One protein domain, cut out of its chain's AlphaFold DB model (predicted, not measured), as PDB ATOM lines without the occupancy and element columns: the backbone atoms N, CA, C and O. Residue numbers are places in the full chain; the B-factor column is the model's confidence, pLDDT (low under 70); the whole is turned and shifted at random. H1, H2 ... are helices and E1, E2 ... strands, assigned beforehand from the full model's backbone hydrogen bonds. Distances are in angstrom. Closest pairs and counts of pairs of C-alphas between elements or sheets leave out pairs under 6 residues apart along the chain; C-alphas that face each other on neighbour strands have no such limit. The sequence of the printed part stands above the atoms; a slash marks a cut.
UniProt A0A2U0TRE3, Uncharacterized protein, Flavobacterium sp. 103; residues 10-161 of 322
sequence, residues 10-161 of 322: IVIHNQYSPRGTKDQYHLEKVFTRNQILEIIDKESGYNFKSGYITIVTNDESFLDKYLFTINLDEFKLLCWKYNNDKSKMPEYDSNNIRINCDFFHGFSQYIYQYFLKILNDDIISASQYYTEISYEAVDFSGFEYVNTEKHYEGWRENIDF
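AT A GLANCE: This is residues 10 to 161 of the 322 residues of an uncharacterized protein of Flavobacterium sp. 103 (UniProt A0A2U0TRE3). A curled sheet of five strands has H4 packed along it and H3 beside H4; from this body residues 134 to 148 of the long hairpin of E4 and E5 stick out as an arm along the longest axis. H1 and H2 only graze the sheet. The printed part has 152 residues, class mixed, in the order E1 E2 H1 E3 H2 H3 H4 E4 E5; the antiparallel sheet runs E3 E1 E2 E4 E5. It is only just loose, close to compact, with a radius of gyration of the C-alphas of 18.1 A, and spans 62 by 39 by 31 A.

HOW THE PARTS SIT: Start at E1, residues 10 to 14, a hairpin with E2, residues 25 to 30; N 11 and O 28 are 2.8 A apart, within hydrogen-bond range. H1, residues 33 to 44, grazes the sheet with residues 36 to 43. E3, residues 53 to 57, is antiparallel to E1, with N 12 and O 54 2.8 A apart. E2, H1 and E3 form a split strand-helix-strand unit, E1 between its two strands, with a right-handed crossover. H2, residues 60 to 65, is only just on the sheet, with 5 pairs of C-alphas within 10 A. H3, residues 72 to 80, and H4, residues 109 to 119, touch as a helical hairpin, closest at the C-alphas of Cys 79 and Gln 109, 5.3 A, and with the sheet make two layers, helices on one face. H4's height over the sheet is 8.0 A. E4, residues 125 to 138, is antiparallel to E2, N 27 and O 126 being 2.8 A apart, and a hairpin with E5, residues 144 to 157, where N 137 and O 145 are 2.8 A apart. Every O i to N i+4 pair is within hydrogen-bond range in H1, H3 and H4, and 1 of 2 in H2.

IN THESE COORDINATES: Find C-alpha 10 at (34.170, -3.270, 7.223), where E1 begins. E4 runs 40.8 A from C-alpha 125 at (32.632, -11.642, 3.775); E5 runs 38.4 A to C-alpha 157 at (29.188, -16.265, 3.500), bending by 60 degrees at residue 154.

THE WHOLE: The C-alphas of Asn 95 and Gly 142, the two farthest apart, are 62.1 A apart. The printed part has no cut; H3 to H4 is a long link of 28 residues. Residues 17 to 21 and 45 to 51 have pLDDT under 70.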
ATOM      1  N   ILE A  10      35.109  -2.426   7.959       97.31
ATOM      2  CA  ILE A  10      34.170  -3.270   7.223       97.31
ATOM      3  C   ILE A  10      33.601  -2.444   6.081       97.31
ATOM      4  O   ILE A  10      32.971  -1.409   6.296       97.31
ATOM      5  N   VAL A  11      33.861  -2.895   4.861       95.50
ATOM      6  CA  VAL A  11      33.385  -2.252   3.642       95.50
ATOM      7  C   VAL A  11      32.033  -2.846   3.282       95.50
ATOM      8  O   VAL A  11      31.877  -4.062   3.240       95.50
ATOM      9  N   ILE A  12      31.064  -1.981   3.013       94.69
ATOM     10  CA  ILE A  12      29.749  -2.316   2.480       94.69
ATOM     11  C   ILE A  12      29.697  -1.749   1.068       94.69
ATOM     12  O   ILE A  12      29.702  -0.532   0.875       94.69
ATOM     13  N   HIS A  13      29.654  -2.639   0.089       91.44
ATOM     14  CA  HIS A  13      29.603  -2.310  -1.322       91.44
ATOM     15  C   HIS A  13      28.224  -2.677  -1.869       91.44
ATOM     16  O   HIS A  13      27.815  -3.834  -1.827       91.44
ATOM     17  N   ASN A  14      27.497  -1.699  -2.390       89.25
ATOM     18  CA  ASN A  14      26.328  -1.948  -3.216       89.25
ATOM     19  C   ASN A  14      26.786  -2.157  -4.661       89.25
ATOM     20  O   ASN A  14      27.091  -1.202  -5.377       89.25
ATOM     21  N   GLN A  15      26.798  -3.408  -5.102       82.69
ATOM     22  CA  GLN A  15      27.133  -3.842  -6.459       82.69
ATOM     23  C   GLN A  15      26.007  -3.533  -7.462       82.69
ATOM     24  O   GLN A  15      25.801  -4.262  -8.435       82.69
ATOM     25  N   TYR A  16      25.257  -2.456  -7.219       72.12
ATOM     26  CA  TYR A  16      24.118  -2.020  -8.007       72.12
ATOM     27  C   TYR A  16      24.454  -2.014  -9.501       72.12
ATOM     28  O   TYR A  16      25.273  -1.225  -9.980       72.12
ATOM     29  N   SER A  17      23.782  -2.878 -10.263       57.62
ATOM     30  CA  SER A  17      23.827  -2.805 -11.718       57.62
ATOM     31  C   SER A  17      22.968  -1.622 -12.169       57.62
ATOM     32  O   SER A  17      21.799  -1.571 -11.792       57.62
ATOM     33  N   PRO A  18      23.452  -0.721 -13.045       53.59
ATOM     34  CA  PRO A  18      22.659   0.381 -13.604       53.59
ATOM     35  C   PRO A  18      21.361  -0.040 -14.313       53.59
ATOM     36  O   PRO A  18      20.547   0.811 -14.659       53.59
ATOM     37  N   ARG A  19      21.186  -1.343 -14.578       50.38
ATOM     38  CA  ARG A  19      19.983  -1.945 -15.173       50.38
ATOM     39  C   ARG A  19      19.133  -2.736 -14.169       50.38
ATOM     40  O   ARG A  19      18.068  -3.218 -14.535       50.38
ATOM     41  N   GLY A  20      19.601  -2.901 -12.933       55.09
ATOM     42  CA  GLY A  20      18.902  -3.602 -11.863       55.09
ATOM     43  C   GLY A  20      17.960  -2.675 -11.097       55.09
ATOM     44  O   GLY A  20      18.252  -1.505 -10.866       55.09
ATOM     45  N   THR A  21      16.813  -3.201 -10.679       57.50
ATOM     46  CA  THR A  21      15.830  -2.470  -9.860       57.50
ATOM     47  C   THR A  21      16.057  -2.637  -8.356       57.50
ATOM     48  O   THR A  21      15.278  -2.109  -7.567       57.50
ATOM     49  N   LYS A  22      17.091  -3.381  -7.939       72.19
ATOM     50  CA  LYS A  22      17.329  -3.756  -6.540       72.19
ATOM     51  C   LYS A  22      18.802  -3.602  -6.171       72.19
ATOM     52  O   LYS A  22      19.672  -3.869  -6.999       72.19
ATOM     53  N   ASP A  23      19.040  -3.182  -4.933       82.88
ATOM     54  CA  ASP A  23      20.367  -3.174  -4.320       82.88
ATOM     55  C   ASP A  23      20.939  -4.599  -4.261       82.88
ATOM     56  O   ASP A  23      20.190  -5.560  -4.066       82.88
ATOM     57  N   GLN A  24      22.257  -4.723  -4.428       89.12
ATOM     58  CA  GLN A  24      22.989  -5.986  -4.314       89.12
ATOM     59  C   GLN A  24      24.211  -5.760  -3.428       89.12
ATOM     60  O   GLN A  24      25.260  -5.313  -3.881       89.12
ATOM     61  N   TYR A  25      24.062  -6.031  -2.142       93.12
ATOM     62  CA  TYR A  25      25.087  -5.741  -1.155       93.12
ATOM     63  C   TYR A  25      26.121  -6.850  -1.027       93.12
ATOM     64  O   TYR A  25      25.803  -8.039  -1.001       93.12
ATOM     65  N   HIS A  26      27.355  -6.412  -0.842       94.19
ATOM     66  CA  HIS A  26      28.494  -7.201  -0.429       94.19
ATOM     67  C   HIS A  26      29.140  -6.526   0.783       94.19
ATOM     68  O   HIS A  26      29.335  -5.310   0.788       94.19
ATOM     69  N   LEU A  27      29.434  -7.297   1.823       96.69
ATOM     70  CA  LEU A  27      30.114  -6.844   3.027       96.69
ATOM     71  C   LEU A  27      31.426  -7.595   3.167       96.69
ATOM     72  O   LEU A  27      31.453  -8.809   2.970       96.69
ATOM     73  N   GLU A  28      32.476  -6.898   3.585       95.38
ATOM     74  CA  GLU A  28      33.786  -7.515   3.750       95.38
ATOM     75  C   GLU A  28      34.653  -6.833   4.809       95.38
ATOM     76  O   GLU A  28      34.733  -5.603   4.867       95.38
ATOM     77  N   LYS A  29      35.347  -7.634   5.625       94.56
ATOM     78  CA  LYS A  29      36.392  -7.152   6.533       94.56
ATOM     79  C   LYS A  29      37.679  -6.856   5.778       94.56
ATOM     80  O   LYS A  29      38.229  -7.717   5.093       94.56
ATOM     81  N   VAL A  30      38.228  -5.670   6.011       93.56
ATOM     82  CA  VAL A  30      39.547  -5.278   5.515       93.56
ATOM     83  C   VAL A  30      40.493  -5.141   6.699       93.56
ATOM     84  O   VAL A  30      40.215  -4.450   7.678       93.56
ATOM     85  N   PHE A  31      41.625  -5.835   6.620       89.94
ATOM     86  CA  PHE A  31      42.487  -6.068   7.779       89.94
ATOM     87  C   PHE A  31      43.517  -4.968   8.015       89.94
ATOM     88  O   PHE A  31      44.079  -4.881   9.105       89.94
ATOM     89  N   THR A  32      43.791  -4.131   7.014       90.31
ATOM     90  CA  THR A  32      44.802  -3.084   7.139       90.31
ATOM     91  C   THR A  32      44.297  -1.734   6.663       90.31
ATOM     92  O   THR A  32      43.563  -1.607   5.684       90.31
ATOM     93  N   ARG A  33      44.792  -0.697   7.337       93.38
ATOM     94  CA  ARG A  33      44.579   0.701   6.969       93.38
ATOM     95  C   ARG A  33      44.995   1.001   5.526       93.38
ATOM     96  O   ARG A  33      44.298   1.727   4.829       93.38
ATOM     97  N   ASN A  34      46.125   0.449   5.083       92.44
ATOM     98  CA  ASN A  34      46.655   0.699   3.740       92.44
ATOM     99  C   ASN A  34      45.726   0.150   2.654       92.44
ATOM    100  O   ASN A  34      45.459   0.857   1.692       92.44
ATOM    101  N   GLN A  35      45.162  -1.046   2.847       91.25
ATOM    102  CA  GLN A  35      44.165  -1.590   1.921       91.25
ATOM    103  C   GLN A  35      42.931  -0.691   1.828       91.25
ATOM    104  O   GLN A  35      42.429  -0.455   0.737       91.25
ATOM    105  N   ILE A  36      42.449  -0.146   2.951       92.94
ATOM    106  CA  ILE A  36      41.328   0.801   2.912       92.94
ATOM    107  C   ILE A  36      41.687   2.050   2.101       92.94
ATOM    108  O   ILE A  36      40.866   2.506   1.311       92.94
ATOM    109  N   LEU A  37      42.894   2.601   2.259       92.88
ATOM    110  CA  LEU A  37      43.331   3.745   1.451       92.88
ATOM    111  C   LEU A  37      43.354   3.405  -0.044       92.88
ATOM    112  O   LEU A  37      42.850   4.189  -0.837       92.88
ATOM    113  N   GLU A  38      43.845   2.221  -0.419       90.75
ATOM    114  CA  GLU A  38      43.830   1.751  -1.811       90.75
ATOM    115  C   GLU A  38      42.405   1.621  -2.365       90.75
ATOM    116  O   GLU A  38      42.150   1.999  -3.510       90.75
ATOM    117  N   ILE A  39      41.460   1.126  -1.559       89.56
ATOM    118  CA  ILE A  39      40.040   1.048  -1.933       89.56
ATOM    119  C   ILE A  39      39.484   2.450  -2.157       89.56
ATOM    120  O   ILE A  39      38.879   2.707  -3.193       89.56
ATOM    121  N   ILE A  40      39.726   3.370  -1.223       89.50
ATOM    122  CA  ILE A  40      39.277   4.757  -1.349       89.50
ATOM    123  C   ILE A  40      39.854   5.400  -2.605       89.50
ATOM    124  O   ILE A  40      39.101   6.016  -3.353       89.50
ATOM    125  N   ASP A  41      41.152   5.242  -2.860       87.44
ATOM    126  CA  ASP A  41      41.820   5.820  -4.024       87.44
ATOM    127  C   ASP A  41      41.282   5.222  -5.333       87.44
ATOM    128  O   ASP A  41      41.069   5.952  -6.305       87.44
ATOM    129  N   LYS A  42      40.988   3.918  -5.365       83.44
ATOM    130  CA  LYS A  42      40.392   3.255  -6.534       83.44
ATOM    131  C   LYS A  42      38.974   3.744  -6.807       83.44
ATOM    132  O   LYS A  42      38.639   4.051  -7.952       83.44
ATOM    133  N   GLU A  43      38.158   3.836  -5.765       78.62
ATOM    134  CA  GLU A  43      36.794   4.330  -5.896       78.62
ATOM    135  C   GLU A  43      36.798   5.838  -6.207       78.62
ATOM    136  O   GLU A  43      35.930   6.272  -6.959       78.62
ATOM    137  N   SER A  44      37.811   6.605  -5.733       70.56
ATOM    138  CA  SER A  44      37.986   8.078  -5.873       70.56
ATOM    139  C   SER A  44      37.789   8.589  -7.310       70.56
ATOM    140  O   SER A  44      37.313   9.705  -7.526       70.56
ATOM    141  N   GLY A  45      38.123   7.745  -8.294       62.91
ATOM    142  CA  GLY A  45      38.043   8.045  -9.723       62.91
ATOM    143  C   GLY A  45      36.648   7.926 -10.351       62.91
ATOM    144  O   GLY A  45      36.432   8.464 -11.439       62.91
ATOM    145  N   TYR A  46      35.693   7.263  -9.695       57.25
ATOM    146  CA  TYR A  46      34.300   7.189 -10.137       57.25
ATOM    147  C   TYR A  46      33.482   8.259  -9.403       57.25
ATOM    148  O   TYR A  46      33.691   8.506  -8.222       57.25
ATOM    149  N   ASN A  47      32.553   8.938 -10.091       52.91
ATOM    150  CA  ASN A  47      31.671   9.935  -9.465       52.91
ATOM    151  C   ASN A  47      30.953   9.312  -8.253       52.91
ATOM    152  O   ASN A  47      29.974   8.587  -8.443       52.91
ATOM    153  N   PHE A  48      31.423   9.602  -7.031       56.03
ATOM    154  CA  PHE A  48      30.847   9.097  -5.782       56.03
ATOM    155  C   PHE A  48      29.406   9.545  -5.693       56.03
ATOM    156  O   PHE A  48      29.105  10.677  -5.314       56.03
ATOM    157  N   LYS A  49      28.492   8.641  -6.016       58.81
ATOM    158  CA  LYS A  49      27.127   8.756  -5.537       58.81
ATOM    159  C   LYS A  49      27.090   8.048  -4.192       58.81
ATOM    160  O   LYS A  49      27.443   6.874  -4.090       58.81
ATOM    161  N   SER A  50      26.699   8.785  -3.159       52.62
ATOM    162  CA  SER A  50      26.353   8.242  -1.846       52.62
ATOM    163  C   SER A  50      25.422   7.041  -2.039       52.62
ATOM    164  O   SER A  50      24.308   7.209  -2.532       52.62
ATOM    165  N   GLY A  51      25.894   5.833  -1.734       62.53
ATOM    166  CA  GLY A  51      25.124   4.597  -1.915       62.53
ATOM    167  C   GLY A  51      25.901   3.430  -2.523       62.53
ATOM    168  O   GLY A  51      25.461   2.298  -2.355       62.53
ATOM    169  N   TYR A  52      27.045   3.675  -3.177       79.44
ATOM    170  CA  TYR A  52      27.879   2.599  -3.734       79.44
ATOM    171  C   TYR A  52      28.808   1.972  -2.697       79.44
ATOM    172  O   TYR A  52      28.810   0.758  -2.548       79.44
ATOM    173  N   ILE A  53      29.553   2.778  -1.942       88.12
ATOM    174  CA  ILE A  53      30.471   2.285  -0.913       88.12
ATOM    175  C   ILE A  53      30.223   2.993   0.417       88.12
ATOM    176  O   ILE A  53      29.972   4.198   0.471       88.12
ATOM    177  N   THR A  54      30.258   2.233   1.502       92.56
ATOM    178  CA  THR A  54      30.221   2.729   2.881       92.56
ATOM    179  C   THR A  54      31.236   1.942   3.691       92.56
ATOM    180  O   THR A  54      31.324   0.726   3.552       92.56
ATOM    181  N   ILE A  55      32.020   2.622   4.520       94.94
ATOM    182  CA  ILE A  55      33.029   1.981   5.366       94.94
ATOM    183  C   ILE A  55      32.611   2.171   6.815       94.94
ATOM    184  O   ILE A  55      32.547   3.295   7.301       94.94
ATOM    185  N   VAL A  56      32.334   1.074   7.508       97.12
ATOM    186  CA  VAL A  56      32.020   1.103   8.934       97.12
ATOM    187  C   VAL A  56      33.307   0.854   9.718       97.12
ATOM    188  O   VAL A  56      33.973  -0.164   9.511       97.12
ATOM    189  N   THR A  57      33.683   1.790  10.589       97.25
ATOM    190  CA  THR A  57      34.963   1.762  11.318       97.25
ATOM    191  C   THR A  57      34.896   2.548  12.631       97.25
ATOM    192  O   THR A  57      34.021   3.390  12.810       97.25
ATOM    193  N   ASN A  58      35.831   2.278  13.540       96.38
ATOM    194  CA  ASN A  58      36.143   3.081  14.728       96.38
ATOM    195  C   ASN A  58      37.476   3.858  14.589       96.38
ATOM    196  O   ASN A  58      37.976   4.390  15.576       96.38
ATOM    197  N   ASP A  59      38.090   3.922  13.396       96.25
ATOM    198  CA  ASP A  59      39.256   4.789  13.155       96.25
ATOM    199  C   ASP A  59      38.807   6.251  13.001       96.25
ATOM    200  O   ASP A  59      38.400   6.678  11.917       96.25
ATOM    201  N   GLU A  60      38.933   7.035  14.075       94.75
ATOM    202  CA  GLU A  60      38.596   8.469  14.108       94.75
ATOM    203  C   GLU A  60      39.240   9.266  12.964       94.75
ATOM    204  O   GLU A  60      38.615  10.140  12.368       94.75
ATOM    205  N   SER A  61      40.464   8.910  12.554       95.31
ATOM    206  CA  SER A  61      41.132   9.615  11.455       95.31
ATOM    207  C   SER A  61      40.459   9.387  10.097       95.31
ATOM    208  O   SER A  61      40.564  10.235   9.209       95.31
ATOM    209  N   PHE A  62      39.770   8.255   9.920       94.75
ATOM    210  CA  PHE A  62      38.935   8.002   8.747       94.75
ATOM    211  C   PHE A  62      37.577   8.666   8.871       94.75
ATOM    212  O   PHE A  62      37.102   9.228   7.883       94.75
ATOM    213  N   LEU A  63      36.973   8.589  10.055       94.75
ATOM    214  CA  LEU A  63      35.679   9.188  10.367       94.75
ATOM    215  C   LEU A  63      35.701  10.708  10.131       94.75
ATOM    216  O   LEU A  63      34.766  11.239   9.534       94.75
ATOM    217  N   ASP A  64      36.784  11.391  10.501       92.75
ATOM    218  CA  ASP A  64      36.941  12.840  10.310       92.75
ATOM    219  C   ASP A  64      37.226  13.247   8.858       92.75
ATOM    220  O   ASP A  64      36.922  14.366   8.437       92.75
ATOM    221  N   LYS A  65      37.862  12.361   8.084       92.44
ATOM    222  CA  LYS A  65      38.413  12.705   6.767       92.44
ATOM    223  C   LYS A  65      37.487  12.360   5.604       92.44
ATOM    224  O   LYS A  65      37.525  13.052   4.584       92.44
ATOM    225  N   TYR A  66      36.699  11.291   5.711       89.19
ATOM    226  CA  TYR A  66      35.949  10.732   4.585       89.19
ATOM    227  C   TYR A  66      34.444  10.718   4.870       89.19
ATOM    228  O   TYR A  66      33.993  10.181   5.863       89.19
ATOM    229  N   LEU A  67      33.627  11.266   3.969       84.94
ATOM    230  CA  LEU A  67      32.177  11.377   4.198       84.94
ATOM    231  C   LEU A  67      31.441  10.020   4.216       84.94
ATOM    232  O   LEU A  67      30.371   9.899   4.799       84.94
ATOM    233  N   PHE A  68      31.987   9.007   3.543       85.25
ATOM    234  CA  PHE A  68      31.398   7.666   3.434       85.25
ATOM    235  C   PHE A  68      31.886   6.704   4.528       85.25
ATOM    236  O   PHE A  68      31.556   5.515   4.485       85.25
ATOM    237  N   THR A  69      32.688   7.187   5.482       93.00
ATOM    238  CA  THR A  69      33.045   6.431   6.680       93.00
ATOM    239  C   THR A  69      32.064   6.776   7.798       93.00
ATOM    240  O   THR A  69      31.793   7.943   8.095       93.00
ATOM    241  N   ILE A  70      31.502   5.745   8.414       95.62
ATOM    242  CA  ILE A  70      30.539   5.873   9.505       95.62
ATOM    243  C   ILE A  70      30.962   4.988  10.670       95.62
ATOM    244  O   ILE A  70      31.627   3.966  10.482       95.62
ATOM    245  N   ASN A  71      30.576   5.369  11.879       96.75
ATOM    246  CA  ASN A  71      30.793   4.540  13.052       96.75
ATOM    247  C   ASN A  71      29.659   3.520  13.237       96.75
ATOM    248  O   ASN A  71      28.691   3.461  12.471       96.75
ATOM    249  N   LEU A  72      29.800   2.675  14.257       96.25
ATOM    250  CA  LEU A  72      28.837   1.618  14.550       96.25
ATOM    251  C   LEU A  72      27.439   2.157  14.884       96.25
ATOM    252  O   LEU A  72      26.446   1.580  14.443       96.25
ATOM    253  N   ASP A  73      27.344   3.241  15.651       95.88
ATOM    254  CA  ASP A  73      26.059   3.801  16.079       95.88
ATOM    255  C   ASP A  73      25.310   4.458  14.915       95.88
ATOM    256  O   ASP A  73      24.106   4.257  14.744       95.88
ATOM    257  N   GLU A  74      26.038   5.141  14.035       95.75
ATOM    258  CA  GLU A  74      25.521   5.647  12.765       95.75
ATOM    259  C   GLU A  74      25.036   4.507  11.865       95.75
ATOM    260  O   GLU A  74      23.964   4.594  11.265       95.75
ATOM    261  N   PHE A  75      25.780   3.402  11.805       95.88
ATOM    262  CA  PHE A  75      25.375   2.241  11.022       95.88
ATOM    263  C   PHE A  75      24.106   1.570  11.576       95.88
ATOM    264  O   PHE A  75      23.182   1.288  10.807       95.88
ATOM    265  N   LYS A  76      23.994   1.400  12.904       94.88
ATOM    266  CA  LYS A  76      22.751   0.943  13.563       94.88
ATOM    267  C   LYS A  76      21.571   1.843  13.194       94.88
ATOM    268  O   LYS A  76      20.511   1.341  12.817       94.88
ATOM    269  N   LEU A  77      21.759   3.165  13.250       93.56
ATOM    270  CA  LEU A  77      20.739   4.142  12.867       93.56
ATOM    271  C   LEU A  77      20.285   3.948  11.409       93.56
ATOM    272  O   LEU A  77      19.083   3.900  11.140       93.56
ATOM    273  N   LEU A  78      21.223   3.783  10.470       93.12
ATOM    274  CA  LEU A  78      20.908   3.596   9.047       93.12
ATOM    275  C   LEU A  78      20.222   2.254   8.741       93.12
ATOM    276  O   LEU A  78      19.375   2.206   7.847       93.12
ATOM    277  N   CYS A  79      20.527   1.189   9.486       93.38
ATOM    278  CA  CYS A  79      19.874  -0.119   9.345       93.38
ATOM    279  C   CYS A  79      18.420  -0.155   9.857       93.38
ATOM    280  O   CYS A  79      17.651  -1.040   9.476       93.38
ATOM    281  N   TRP A  80      18.032   0.794  10.716       91.00
ATOM    282  CA  TRP A  80      16.685   0.876  11.300       91.00
ATOM    283  C   TRP A  80      15.882   2.104  10.862       91.00
ATOM    284  O   TRP A  80      14.729   2.245  11.271       91.00
ATOM    285  N   LYS A  81      16.430   2.949   9.977       84.06
ATOM    286  CA  LYS A  81      15.800   4.193   9.493       84.06
ATOM    287  C   LYS A  81      14.345   4.016   9.032       84.06
ATOM    288  O   LYS A  81      13.516   4.884   9.286       84.06
ATOM    289  N   TYR A  82      14.039   2.897   8.376       79.12
ATOM    290  CA  TYR A  82      12.713   2.600   7.814       79.12
ATOM    291  C   TYR A  82      11.965   1.480   8.551       79.12
ATOM    292  O   TYR A  82      10.957   0.979   8.054       79.12
ATOM    293  N   ASN A  83      12.451   1.056   9.721       80.06
ATOM    294  CA  ASN A  83      11.795   0.013  10.498       80.06
ATOM    295  C   ASN A  83      10.696   0.620  11.382       80.06
ATOM    296  O   ASN A  83      10.948   1.519  12.183       80.06
ATOM    297  N   ASN A  84       9.474   0.106  11.251       75.62
ATOM    298  CA  ASN A  84       8.337   0.548  12.061       75.62
ATOM    299  C   ASN A  84       8.395   0.005  13.498       75.62
ATOM    300  O   ASN A  84       7.764   0.565  14.393       75.62
ATOM    301  N   ASP A  85       9.157  -1.066  13.732       83.44
ATOM    302  CA  ASP A  85       9.295  -1.696  15.039       83.44
ATOM    303  C   ASP A  85      10.572  -1.226  15.751       83.44
ATOM    304  O   ASP A  85      11.618  -1.882  15.736       83.44
ATOM    305  N   LYS A  86      10.478  -0.061  16.400       79.06
ATOM    306  CA  LYS A  86      11.581   0.511  17.187       79.06
ATOM    307  C   LYS A  86      11.965  -0.330  18.408       79.06
ATOM    308  O   LYS A  86      13.064  -0.149  18.919       79.06
ATOM    309  N   SER A  87      11.111  -1.254  18.864       81.75
ATOM    310  CA  SER A  87      11.408  -2.101  20.032       81.75
ATOM    311  C   SER A  87      12.556  -3.086  19.784       81.75
ATOM    312  O   SER A  87      13.175  -3.566  20.729       81.75
ATOM    313  N   LYS A  88      12.865  -3.353  18.510       82.62
ATOM    314  CA  LYS A  88      13.948  -4.247  18.076       82.62
ATOM    315  C   LYS A  88      15.211  -3.505  17.650       82.62
ATOM    316  O   LYS A  88      16.126  -4.131  17.118       82.62
ATOM    317  N   MET A  89      15.244  -2.181  17.800       84.94
ATOM    318  CA  MET A  89      16.410  -1.393  17.428       84.94
ATOM    319  C   MET A  89      17.542  -1.648  18.435       84.94
ATOM    320  O   MET A  89      17.308  -1.524  19.638       84.94
ATOM    321  N   PRO A  90      18.759  -1.991  17.977       87.38
ATOM    322  CA  PRO A  90      19.917  -2.061  18.853       87.38
ATOM    323  C   PRO A  90      20.148  -0.711  19.535       87.38
ATOM    324  O   PRO A  90      20.015   0.337  18.899       87.38
ATOM    325  N   GLU A  91      20.533  -0.739  20.807       90.50
ATOM    326  CA  GLU A  91      20.927   0.470  21.527       90.50
ATOM    327  C   GLU A  91      22.120   1.138  20.822       90.50
ATOM    328  O   GLU A  91      23.075   0.467  20.407       90.50
ATOM    329  N   TYR A  92      22.044   2.456  20.650       91.50
ATOM    330  CA  TYR A  92      23.092   3.275  20.048       91.50
ATOM    331  C   TYR A  92      23.227   4.584  20.823       91.50
ATOM    332  O   TYR A  92      22.231   5.115  21.322       91.50
ATOM    333  N   ASP A  93      24.445   5.113  20.917       92.69
ATOM    334  CA  ASP A  93      24.674   6.399  21.567       92.69
ATOM    335  C   ASP A  93      24.413   7.541  20.578       92.69
ATOM    336  O   ASP A  93      25.101   7.701  19.568       92.69
ATOM    337  N   SER A  94      23.411   8.371  20.871       92.12
ATOM    338  CA  SER A  94      23.096   9.543  20.054       92.12
ATOM    339  C   SER A  94      24.228  10.572  20.008       92.12
ATOM    340  O   SER A  94      24.300  11.336  19.047       92.12
ATOM    341  N   ASN A  95      25.106  10.604  21.017       94.25
ATOM    342  CA  ASN A  95      26.257  11.510  21.046       94.25
ATOM    343  C   ASN A  95      27.333  11.113  20.027       94.25
ATOM    344  O   ASN A  95      28.117  11.964  19.613       94.25
ATOM    345  N   ASN A  96      27.334   9.852  19.588       92.88
ATOM    346  CA  ASN A  96      28.254   9.351  18.572       92.88
ATOM    347  C   ASN A  96      27.759   9.623  17.142       92.88
ATOM    348  O   ASN A  96      28.460   9.316  16.184       92.88
ATOM    349  N   ILE A  97      26.564  10.191  16.953       94.69
ATOM    350  CA  ILE A  97      26.003  10.433  15.619       94.69
ATOM    351  C   ILE A  97      26.543  11.748  15.047       94.69
ATOM    352  O   ILE A  97      26.225  12.832  15.535       94.69
ATOM    353  N   ARG A  98      27.329  11.658  13.973       93.56
ATOM    354  CA  ARG A  98      27.953  12.790  13.262       93.56
ATOM    355  C   ARG A  98      27.279  13.051  11.915       93.56
ATOM    356  O   ARG A  98      27.386  14.149  11.370       93.56
ATOM    357  N   ILE A  99      26.576  12.058  11.372       89.50
ATOM    358  CA  ILE A  99      25.831  12.170  10.114       89.50
ATOM    359  C   ILE A  99      24.386  12.637  10.315       89.50
ATOM    360  O   ILE A  99      23.741  12.351  11.321       89.50
ATOM    361  N   ASN A 100      23.825  13.276   9.286       88.50
ATOM    362  CA  ASN A 100      22.377  13.396   9.143       88.50
ATOM    363  C   ASN A 100      21.869  12.239   8.267       88.50
ATOM    364  O   ASN A 100      22.176  12.174   7.076       88.50
ATOM    365  N   CYS A 101      21.081  11.340   8.861       87.25
ATOM    366  CA  CYS A 101      20.621  10.115   8.212       87.25
ATOM    367  C   CYS A 101      19.751  10.351   6.966       87.25
ATOM    368  O   CYS A 101      19.660   9.453   6.129       87.25
ATOM    369  N   ASP A 102      19.150  11.532   6.784       86.19
ATOM    370  CA  ASP A 102      18.361  11.864   5.590       86.19
ATOM    371  C   ASP A 102      19.211  11.951   4.319       86.19
ATOM    372  O   ASP A 102      18.703  11.691   3.229       86.19
ATOM    373  N   PHE A 103      20.509  12.234   4.455       83.69
ATOM    374  CA  PHE A 103      21.456  12.312   3.338       83.69
ATOM    375  C   PHE A 103      22.174  10.990   3.044       83.69
ATOM    376  O   PHE A 103      22.990  10.927   2.126       83.69
ATOM    377  N   PHE A 104      21.880   9.936   3.808       84.00
ATOM    378  CA  PHE A 104      22.495   8.622   3.658       84.00
ATOM    379  C   PHE A 104      21.467   7.578   3.226       84.00
ATOM    380  O   PHE A 104      20.287   7.621   3.600       84.00
ATOM    381  N   HIS A 105      21.944   6.618   2.431       83.88
ATOM    382  CA  HIS A 105      21.166   5.447   2.048       83.88
ATOM    383  C   HIS A 105      20.894   4.587   3.283       83.88
ATOM    384  O   HIS A 105      21.786   4.365   4.102       83.88
ATOM    385  N   GLY A 106      19.652   4.132   3.436       88.44
ATOM    386  CA  GLY A 106      19.287   3.213   4.510       88.44
ATOM    387  C   GLY A 106      19.687   1.783   4.164       88.44
ATOM    388  O   GLY A 106      19.718   1.401   2.998       88.44
ATOM    389  N   PHE A 107      19.943   0.973   5.181       90.75
ATOM    390  CA  PHE A 107      20.272  -0.441   5.016       90.75
ATOM    391  C   PHE A 107      19.148  -1.309   5.580       90.75
ATOM    392  O   PHE A 107      18.382  -0.878   6.439       90.75
ATOM    393  N   SER A 108      19.044  -2.554   5.117       89.88
ATOM    394  CA  SER A 108      18.144  -3.518   5.758       89.88
ATOM    395  C   SER A 108      18.749  -4.050   7.063       89.88
ATOM    396  O   SER A 108      19.969  -4.133   7.208       89.88
ATOM    397  N   GLN A 109      17.901  -4.508   7.986       90.00
ATOM    398  CA  GLN A 109      18.344  -5.163   9.225       90.00
ATOM    399  C   GLN A 109      19.199  -6.422   8.978       90.00
ATOM    400  O   GLN A 109      20.033  -6.773   9.806       90.00
ATOM    401  N   TYR A 110      19.026  -7.099   7.836       91.75
ATOM    402  CA  TYR A 110      19.827  -8.277   7.493       91.75
ATOM    403  C   TYR A 110      21.294  -7.909   7.263       91.75
ATOM    404  O   TYR A 110      22.175  -8.644   7.693       91.75
ATOM    405  N   ILE A 111      21.567  -6.741   6.675       94.38
ATOM    406  CA  ILE A 111      22.935  -6.231   6.491       94.38
ATOM    407  C   ILE A 111      23.616  -6.079   7.856       94.38
ATOM    408  O   ILE A 111      24.761  -6.493   8.012       94.38
ATOM    409  N   TYR A 112      22.898  -5.582   8.869       95.19
ATOM    410  CA  TYR A 112      23.426  -5.487  10.231       95.19
ATOM    411  C   TYR A 112      23.766  -6.857  10.837       95.19
ATOM    412  O   TYR A 112      24.790  -7.002  11.499       95.19
ATOM    413  N   GLN A 113      22.950  -7.886  10.582       95.19
ATOM    414  CA  GLN A 113      23.219  -9.243  11.072       95.19
ATOM    415  C   GLN A 113      24.523  -9.813  10.495       95.19
ATOM    416  O   GLN A 113      25.338 -10.343  11.247       95.19
ATOM    417  N   TYR A 114      24.755  -9.670   9.185       97.12
ATOM    418  CA  TYR A 114      26.014 -10.109   8.566       97.12
ATOM    419  C   TYR A 114      27.196  -9.235   8.978       97.12
ATOM    420  O   TYR A 114      28.276  -9.761   9.234       97.12
ATOM    421  N   PHE A 115      26.988  -7.926   9.133       97.12
ATOM    422  CA  PHE A 115      27.997  -7.031   9.689       97.12
ATOM    423  C   PHE A 115      28.464  -7.493  11.075       97.12
ATOM    424  O   PHE A 115      29.665  -7.537  11.313       97.12
ATOM    425  N   LEU A 116      27.554  -7.893  11.974       96.12
ATOM    426  CA  LEU A 116      27.933  -8.389  13.302       96.12
ATOM    427  C   LEU A 116      28.755  -9.678  13.231       96.12
ATOM    428  O   LEU A 116      29.740  -9.798  13.956       96.12
ATOM    429  N   LYS A 117      28.398 -10.613  12.341       95.50
ATOM    430  CA  LYS A 117      29.208 -11.821  12.107       95.50
ATOM    431  C   LYS A 117      30.626 -11.460  11.657       95.50
ATOM    432  O   LYS A 117      31.592 -12.036  12.144       95.50
ATOM    433  N   ILE A 118      30.756 -10.482  10.760       95.44
ATOM    434  CA  ILE A 118      32.056 -10.004  10.269       95.44
ATOM    435  C   ILE A 118      32.846  -9.288  11.373       95.44
ATOM    436  O   ILE A 118      34.045  -9.511  11.549       95.44
ATOM    437  N   LEU A 119      32.176  -8.435  12.148       94.88
ATOM    438  CA  LEU A 119      32.777  -7.703  13.260       94.88
ATOM    439  C   LEU A 119      33.336  -8.656  14.324       94.88
ATOM    440  O   LEU A 119      34.426  -8.414  14.837       94.88
ATOM    441  N   ASN A 120      32.617  -9.747  14.600       92.44
ATOM    442  CA  ASN A 120      32.986 -10.770  15.577       92.44
ATOM    443  C   ASN A 120      33.968 -11.831  15.051       92.44
ATOM    444  O   ASN A 120      34.272 -12.768  15.785       92.44
ATOM    445  N   ASP A 121      34.471 -11.694  13.817       88.50
ATOM    446  CA  ASP A 121      35.355 -12.674  13.167       88.50
ATOM    447  C   ASP A 121      34.719 -14.067  12.950       88.50
ATOM    448  O   ASP A 121      35.432 -15.054  12.764       88.50
ATOM    449  N   ASP A 122      33.382 -14.161  12.922       89.12
ATOM    450  CA  ASP A 122      32.671 -15.404  12.579       89.12
ATOM    451  C   ASP A 122      32.794 -15.713  11.078       89.12
ATOM    452  O   ASP A 122      32.881 -16.870  10.661       89.12
ATOM    453  N   ILE A 123      32.785 -14.659  10.257       91.75
ATOM    454  CA  ILE A 123      32.992 -14.688   8.806       91.75
ATOM    455  C   ILE A 123      33.827 -13.468   8.391       91.75
ATOM    456  O   ILE A 123      34.009 -12.534   9.163       91.75
ATOM    457  N   ILE A 124      34.324 -13.457   7.159       91.25
ATOM    458  CA  ILE A 124      35.114 -12.353   6.594       91.25
ATOM    459  C   ILE A 124      34.281 -11.563   5.595       91.25
ATOM    460  O   ILE A 124      34.375 -10.336   5.560       91.25
ATOM    461  N   SER A 125      33.464 -12.257   4.802       94.19
ATOM    462  CA  SER A 125      32.632 -11.642   3.775       94.19
ATOM    463  C   SER A 125      31.228 -12.231   3.720       94.19
ATOM    464  O   SER A 125      30.996 -13.381   4.109       94.19
ATOM    465  N   ALA A 126      30.288 -11.434   3.218       95.38
ATOM    466  CA  ALA A 126      28.936 -11.869   2.900       95.38
ATOM    467  C   ALA A 126      28.404 -11.131   1.664       95.38
ATOM    468  O   ALA A 126      28.435  -9.903   1.621       95.38
ATOM    469  N   SER A 127      27.862 -11.863   0.692       94.12
ATOM    470  CA  SER A 127      27.269 -11.307  -0.533       94.12
ATOM    471  C   SER A 127      25.799 -11.677  -0.651       94.12
ATOM    472  O   SER A 127      25.423 -12.818  -0.383       94.12
ATOM    473  N   GLN A 128      24.967 -10.754  -1.125       93.12
ATOM    474  CA  GLN A 128      23.639 -11.105  -1.616       93.12
ATOM    475  C   GLN A 128      23.757 -11.884  -2.926       93.12
ATOM    476  O   GLN A 128      24.390 -11.426  -3.878       93.12
ATOM    477  N   TYR A 129      23.114 -13.047  -2.972       89.00
ATOM    478  CA  TYR A 129      23.114 -13.916  -4.136       89.00
ATOM    479  C   TYR A 129      21.773 -13.851  -4.868       89.00
ATOM    480  O   TYR A 129      20.700 -13.935  -4.264       89.00
ATOM    481  N   TYR A 130      21.860 -13.698  -6.187       87.56
ATOM    482  CA  TYR A 130      20.720 -13.682  -7.088       87.56
ATOM    483  C   TYR A 130      20.961 -14.674  -8.219       87.56
ATOM    484  O   TYR A 130      22.032 -14.673  -8.829       87.56
ATOM    485  N   THR A 131      19.956 -15.485  -8.521       85.00
ATOM    486  CA  THR A 131      19.907 -16.282  -9.748       85.00
ATOM    487  C   THR A 131      19.217 -15.475 -10.835       85.00
ATOM    488  O   THR A 131      18.331 -14.660 -10.570       85.00
ATOM    489  N   GLU A 132      19.663 -15.664 -12.070       85.94
ATOM    490  CA  GLU A 132      19.126 -14.978 -13.236       85.94
ATOM    491  C   GLU A 132      18.569 -16.018 -14.203       85.94
ATOM    492  O   GLU A 132      19.296 -16.892 -14.678       85.94
ATOM    493  N   ILE A 133      17.267 -15.937 -14.471       85.94
ATOM    494  CA  ILE A 133      16.575 -16.805 -15.421       85.94
ATOM    495  C   ILE A 133      16.247 -15.955 -16.641       85.94
ATOM    496  O   ILE A 133      15.572 -14.934 -16.536       85.94
ATOM    497  N   SER A 134      16.745 -16.374 -17.801       88.44
ATOM    498  CA  SER A 134      16.409 -15.754 -19.083       88.44
ATOM    499  C   SER A 134      15.412 -16.628 -19.831       88.44
ATOM    500  O   SER A 134      15.612 -17.839 -19.925       88.44
ATOM    501  N   TYR A 135      14.365 -16.023 -20.379       87.88
ATOM    502  CA  TYR A 135      13.392 -16.707 -21.225       87.88
ATOM    503  C   TYR A 135      13.032 -15.856 -22.441       87.88
ATOM    504  O   TYR A 135      13.037 -14.625 -22.395       87.88
ATOM    505  N   GLU A 136      12.738 -16.529 -23.547       90.38
ATOM    506  CA  GLU A 136      12.285 -15.890 -24.778       90.38
ATOM    507  C   GLU A 136      10.806 -15.516 -24.641       90.38
ATOM    508  O   GLU A 136       9.976 -16.322 -24.214       90.38
ATOM    509  N   ALA A 137      10.479 -14.275 -24.984       84.62
ATOM    510  CA  ALA A 137       9.128 -13.744 -24.984       84.62
ATOM    511  C   ALA A 137       8.828 -13.107 -26.343       84.62
ATOM    512  O   ALA A 137       9.706 -12.542 -26.992       84.62
ATOM    513  N   VAL A 138       7.568 -13.183 -26.763       86.44
ATOM    514  CA  VAL A 138       7.081 -12.551 -27.991       86.44
ATOM    515  C   VAL A 138       6.069 -11.490 -27.596       86.44
ATOM    516  O   VAL A 138       5.141 -11.771 -26.833       86.44
ATOM    517  N   ASP A 139       6.252 -10.259 -28.064       84.50
ATOM    518  CA  ASP A 139       5.273  -9.202 -27.820       84.50
ATOM    519  C   ASP A 139       4.035  -9.333 -28.731       84.50
ATOM    520  O   ASP A 139       3.955 -10.175 -29.627       84.50
ATOM    521  N   PHE A 140       3.046  -8.458 -28.532       82.31
ATOM    522  CA  PHE A 140       1.823  -8.441 -29.344       82.31
ATOM    523  C   PHE A 140       2.056  -8.113 -30.832       82.31
ATOM    524  O   PHE A 140       1.141  -8.291 -31.636       82.31
ATOM    525  N   SER A 141       3.244  -7.626 -31.206       85.75
ATOM    526  CA  SER A 141       3.636  -7.348 -32.592       85.75
ATOM    527  C   SER A 141       4.364  -8.518 -33.263       85.75
ATOM    528  O   SER A 141       4.663  -8.443 -34.456       85.75
ATOM    529  N   GLY A 142       4.611  -9.610 -32.528       83.06
ATOM    530  CA  GLY A 142       5.386 -10.752 -33.006       83.06
ATOM    531  C   GLY A 142       6.899 -10.556 -32.880       83.06
ATOM    532  O   GLY A 142       7.650 -11.312 -33.492       83.06
ATOM    533  N   PHE A 143       7.358  -9.546 -32.133       86.94
ATOM    534  CA  PHE A 143       8.779  -9.302 -31.908       86.94
ATOM    535  C   PHE A 143       9.292 -10.174 -30.759       86.94
ATOM    536  O   PHE A 143       8.787 -10.095 -29.636       86.94
ATOM    537  N   GLU A 144      10.300 -10.995 -31.047       86.81
ATOM    538  CA  GLU A 144      11.005 -11.826 -30.069       86.81
ATOM    539  C   GLU A 144      12.018 -10.990 -29.276       86.81
ATOM    540  O   GLU A 144      12.852 -10.279 -29.841       86.81
ATOM    541  N   TYR A 145      11.972 -11.094 -27.953       86.44
ATOM    542  CA  TYR A 145      12.952 -10.504 -27.050       86.44
ATOM    543  C   TYR A 145      13.262 -11.459 -25.896       86.44
ATOM    544  O   TYR A 145      12.464 -12.320 -25.538       86.44
ATOM    545  N   VAL A 146      14.442 -11.302 -25.300       84.81
ATOM    546  CA  VAL A 146      14.823 -12.043 -24.094       84.81
ATOM    547  C   VAL A 146      14.386 -11.226 -22.891       84.81
ATOM    548  O   VAL A 146      14.815 -10.078 -22.734       84.81
ATOM    549  N   ASN A 147      13.535 -11.811 -22.058       82.62
ATOM    550  CA  ASN A 147      13.245 -11.268 -20.745       82.62
ATOM    551  C   ASN A 147      14.123 -11.959 -19.705       82.62
ATOM    552  O   ASN A 147      14.504 -13.122 -19.858       82.62
ATOM    553  N   THR A 148      14.449 -11.227 -18.650       82.00
ATOM    554  CA  THR A 148      15.363 -11.703 -17.625       82.00
ATOM    555  C   THR A 148      14.798 -11.408 -16.249       82.00
ATOM    556  O   THR A 148      14.559 -10.253 -15.890       82.00
ATOM    557  N   GLU A 149      14.592 -12.461 -15.468       82.81
ATOM    558  CA  GLU A 149      14.107 -12.383 -14.096       82.81
ATOM    559  C   GLU A 149      15.231 -12.704 -13.116       82.81
ATOM    560  O   GLU A 149      15.992 -13.653 -13.300       82.81
ATOM    561  N   LYS A 150      15.337 -11.887 -12.061       84.38
ATOM    562  CA  LYS A 150      16.294 -12.092 -10.973       84.38
ATOM    563  C   LYS A 150      15.573 -12.540  -9.713       84.38
ATOM    564  O   LYS A 150      14.764 -11.782  -9.164       84.38
ATOM    565  N   HIS A 151      15.921 -13.724  -9.221       86.44
ATOM    566  CA  HIS A 151      15.398 -14.270  -7.973       86.44
ATOM    567  C   HIS A 151      16.446 -14.127  -6.878       86.44
ATOM    568  O   HIS A 151      17.625 -14.395  -7.084       86.44
ATOM    569  N   TYR A 152      16.021 -13.624  -5.723       89.38
ATOM    570  CA  TYR A 152      16.891 -13.514  -4.563       89.38
ATOM    571  C   TYR A 152      16.953 -14.861  -3.853       89.38
ATOM    572  O   TYR A 152      15.922 -15.355  -3.405       89.38
ATOM    573  N   GLU A 153      18.156 -15.408  -3.718       88.69
ATOM    574  CA  GLU A 153      18.392 -16.734  -3.133       88.69
ATOM    575  C   GLU A 153      18.923 -16.661  -1.694       88.69
ATOM    576  O   GLU A 153      19.141 -17.680  -1.044       88.69
ATOM    577  N   GLY A 154      19.162 -15.453  -1.177       91.69
ATOM    578  CA  GLY A 154      19.701 -15.249   0.164       91.69
ATOM    579  C   GLY A 154      21.103 -14.651   0.167       91.69
ATOM    580  O   GLY A 154      21.523 -13.952  -0.755       91.69
ATOM    581  N   TRP A 155      21.814 -14.877   1.264       93.00
ATOM    582  CA  TRP A 155      23.189 -14.426   1.455       93.00
ATOM    583  C   TRP A 155      24.145 -15.611   1.403       93.00
ATOM    584  O   TRP A 155      23.827 -16.689   1.905       93.00
ATOM    585  N   ARG A 156      25.332 -15.381   0.850       90.81
ATOM    586  CA  ARG A 156      26.442 -16.335   0.836       90.81
ATOM    587  C   ARG A 156      27.596 -15.796   1.662       90.81
ATOM    588  O   ARG A 156      27.996 -14.651   1.479       90.81
ATOM    589  N   GLU A 157      28.114 -16.617   2.564       92.38
ATOM    590  CA  GLU A 157      29.188 -16.265   3.500       92.38
ATOM    591  C   GLU A 157      30.533 -16.801   2.989       92.38
ATOM    592  O   GLU A 157      30.620 -17.968   2.619       92.38
ATOM    593  N   ASN A 158      31.598 -15.992   3.025       89.00
ATOM    594  CA  ASN A 158      32.972 -16.404   2.689       89.00
ATOM    595  C   ASN A 158      33.151 -17.028   1.287       89.00
ATOM    596  O   ASN A 158      33.963 -17.944   1.108       89.00
ATOM    597  N   ILE A 159      32.394 -16.534   0.308       85.94
ATOM    598  CA  ILE A 159      32.455 -16.981  -1.093       85.94
ATOM    599  C   ILE A 159      33.179 -15.949  -1.956       85.94
ATOM    600  O   ILE A 159      34.197 -16.263  -2.577       85.94
ATOM    601  N   ASP A 160      32.686 -14.710  -1.948       86.00
ATOM    602  CA  ASP A 160      33.277 -13.608  -2.702       86.00
ATOM    603  C   ASP A 160      34.172 -12.758  -1.810       86.00
ATOM    604  O   ASP A 160      33.837 -12.492  -0.655       86.00
ATOM    605  N   PHE A 161      35.292 -12.312  -2.370       87.94
ATOM    606  CA  PHE A 161      36.277 -11.489  -1.684       87.94
ATOM    607  C   PHE A 161      36.815 -10.432  -2.649       87.94
ATOM    608  O   PHE A 161      37.680 -10.708  -3.479       87.94
TER     609      PHE A 161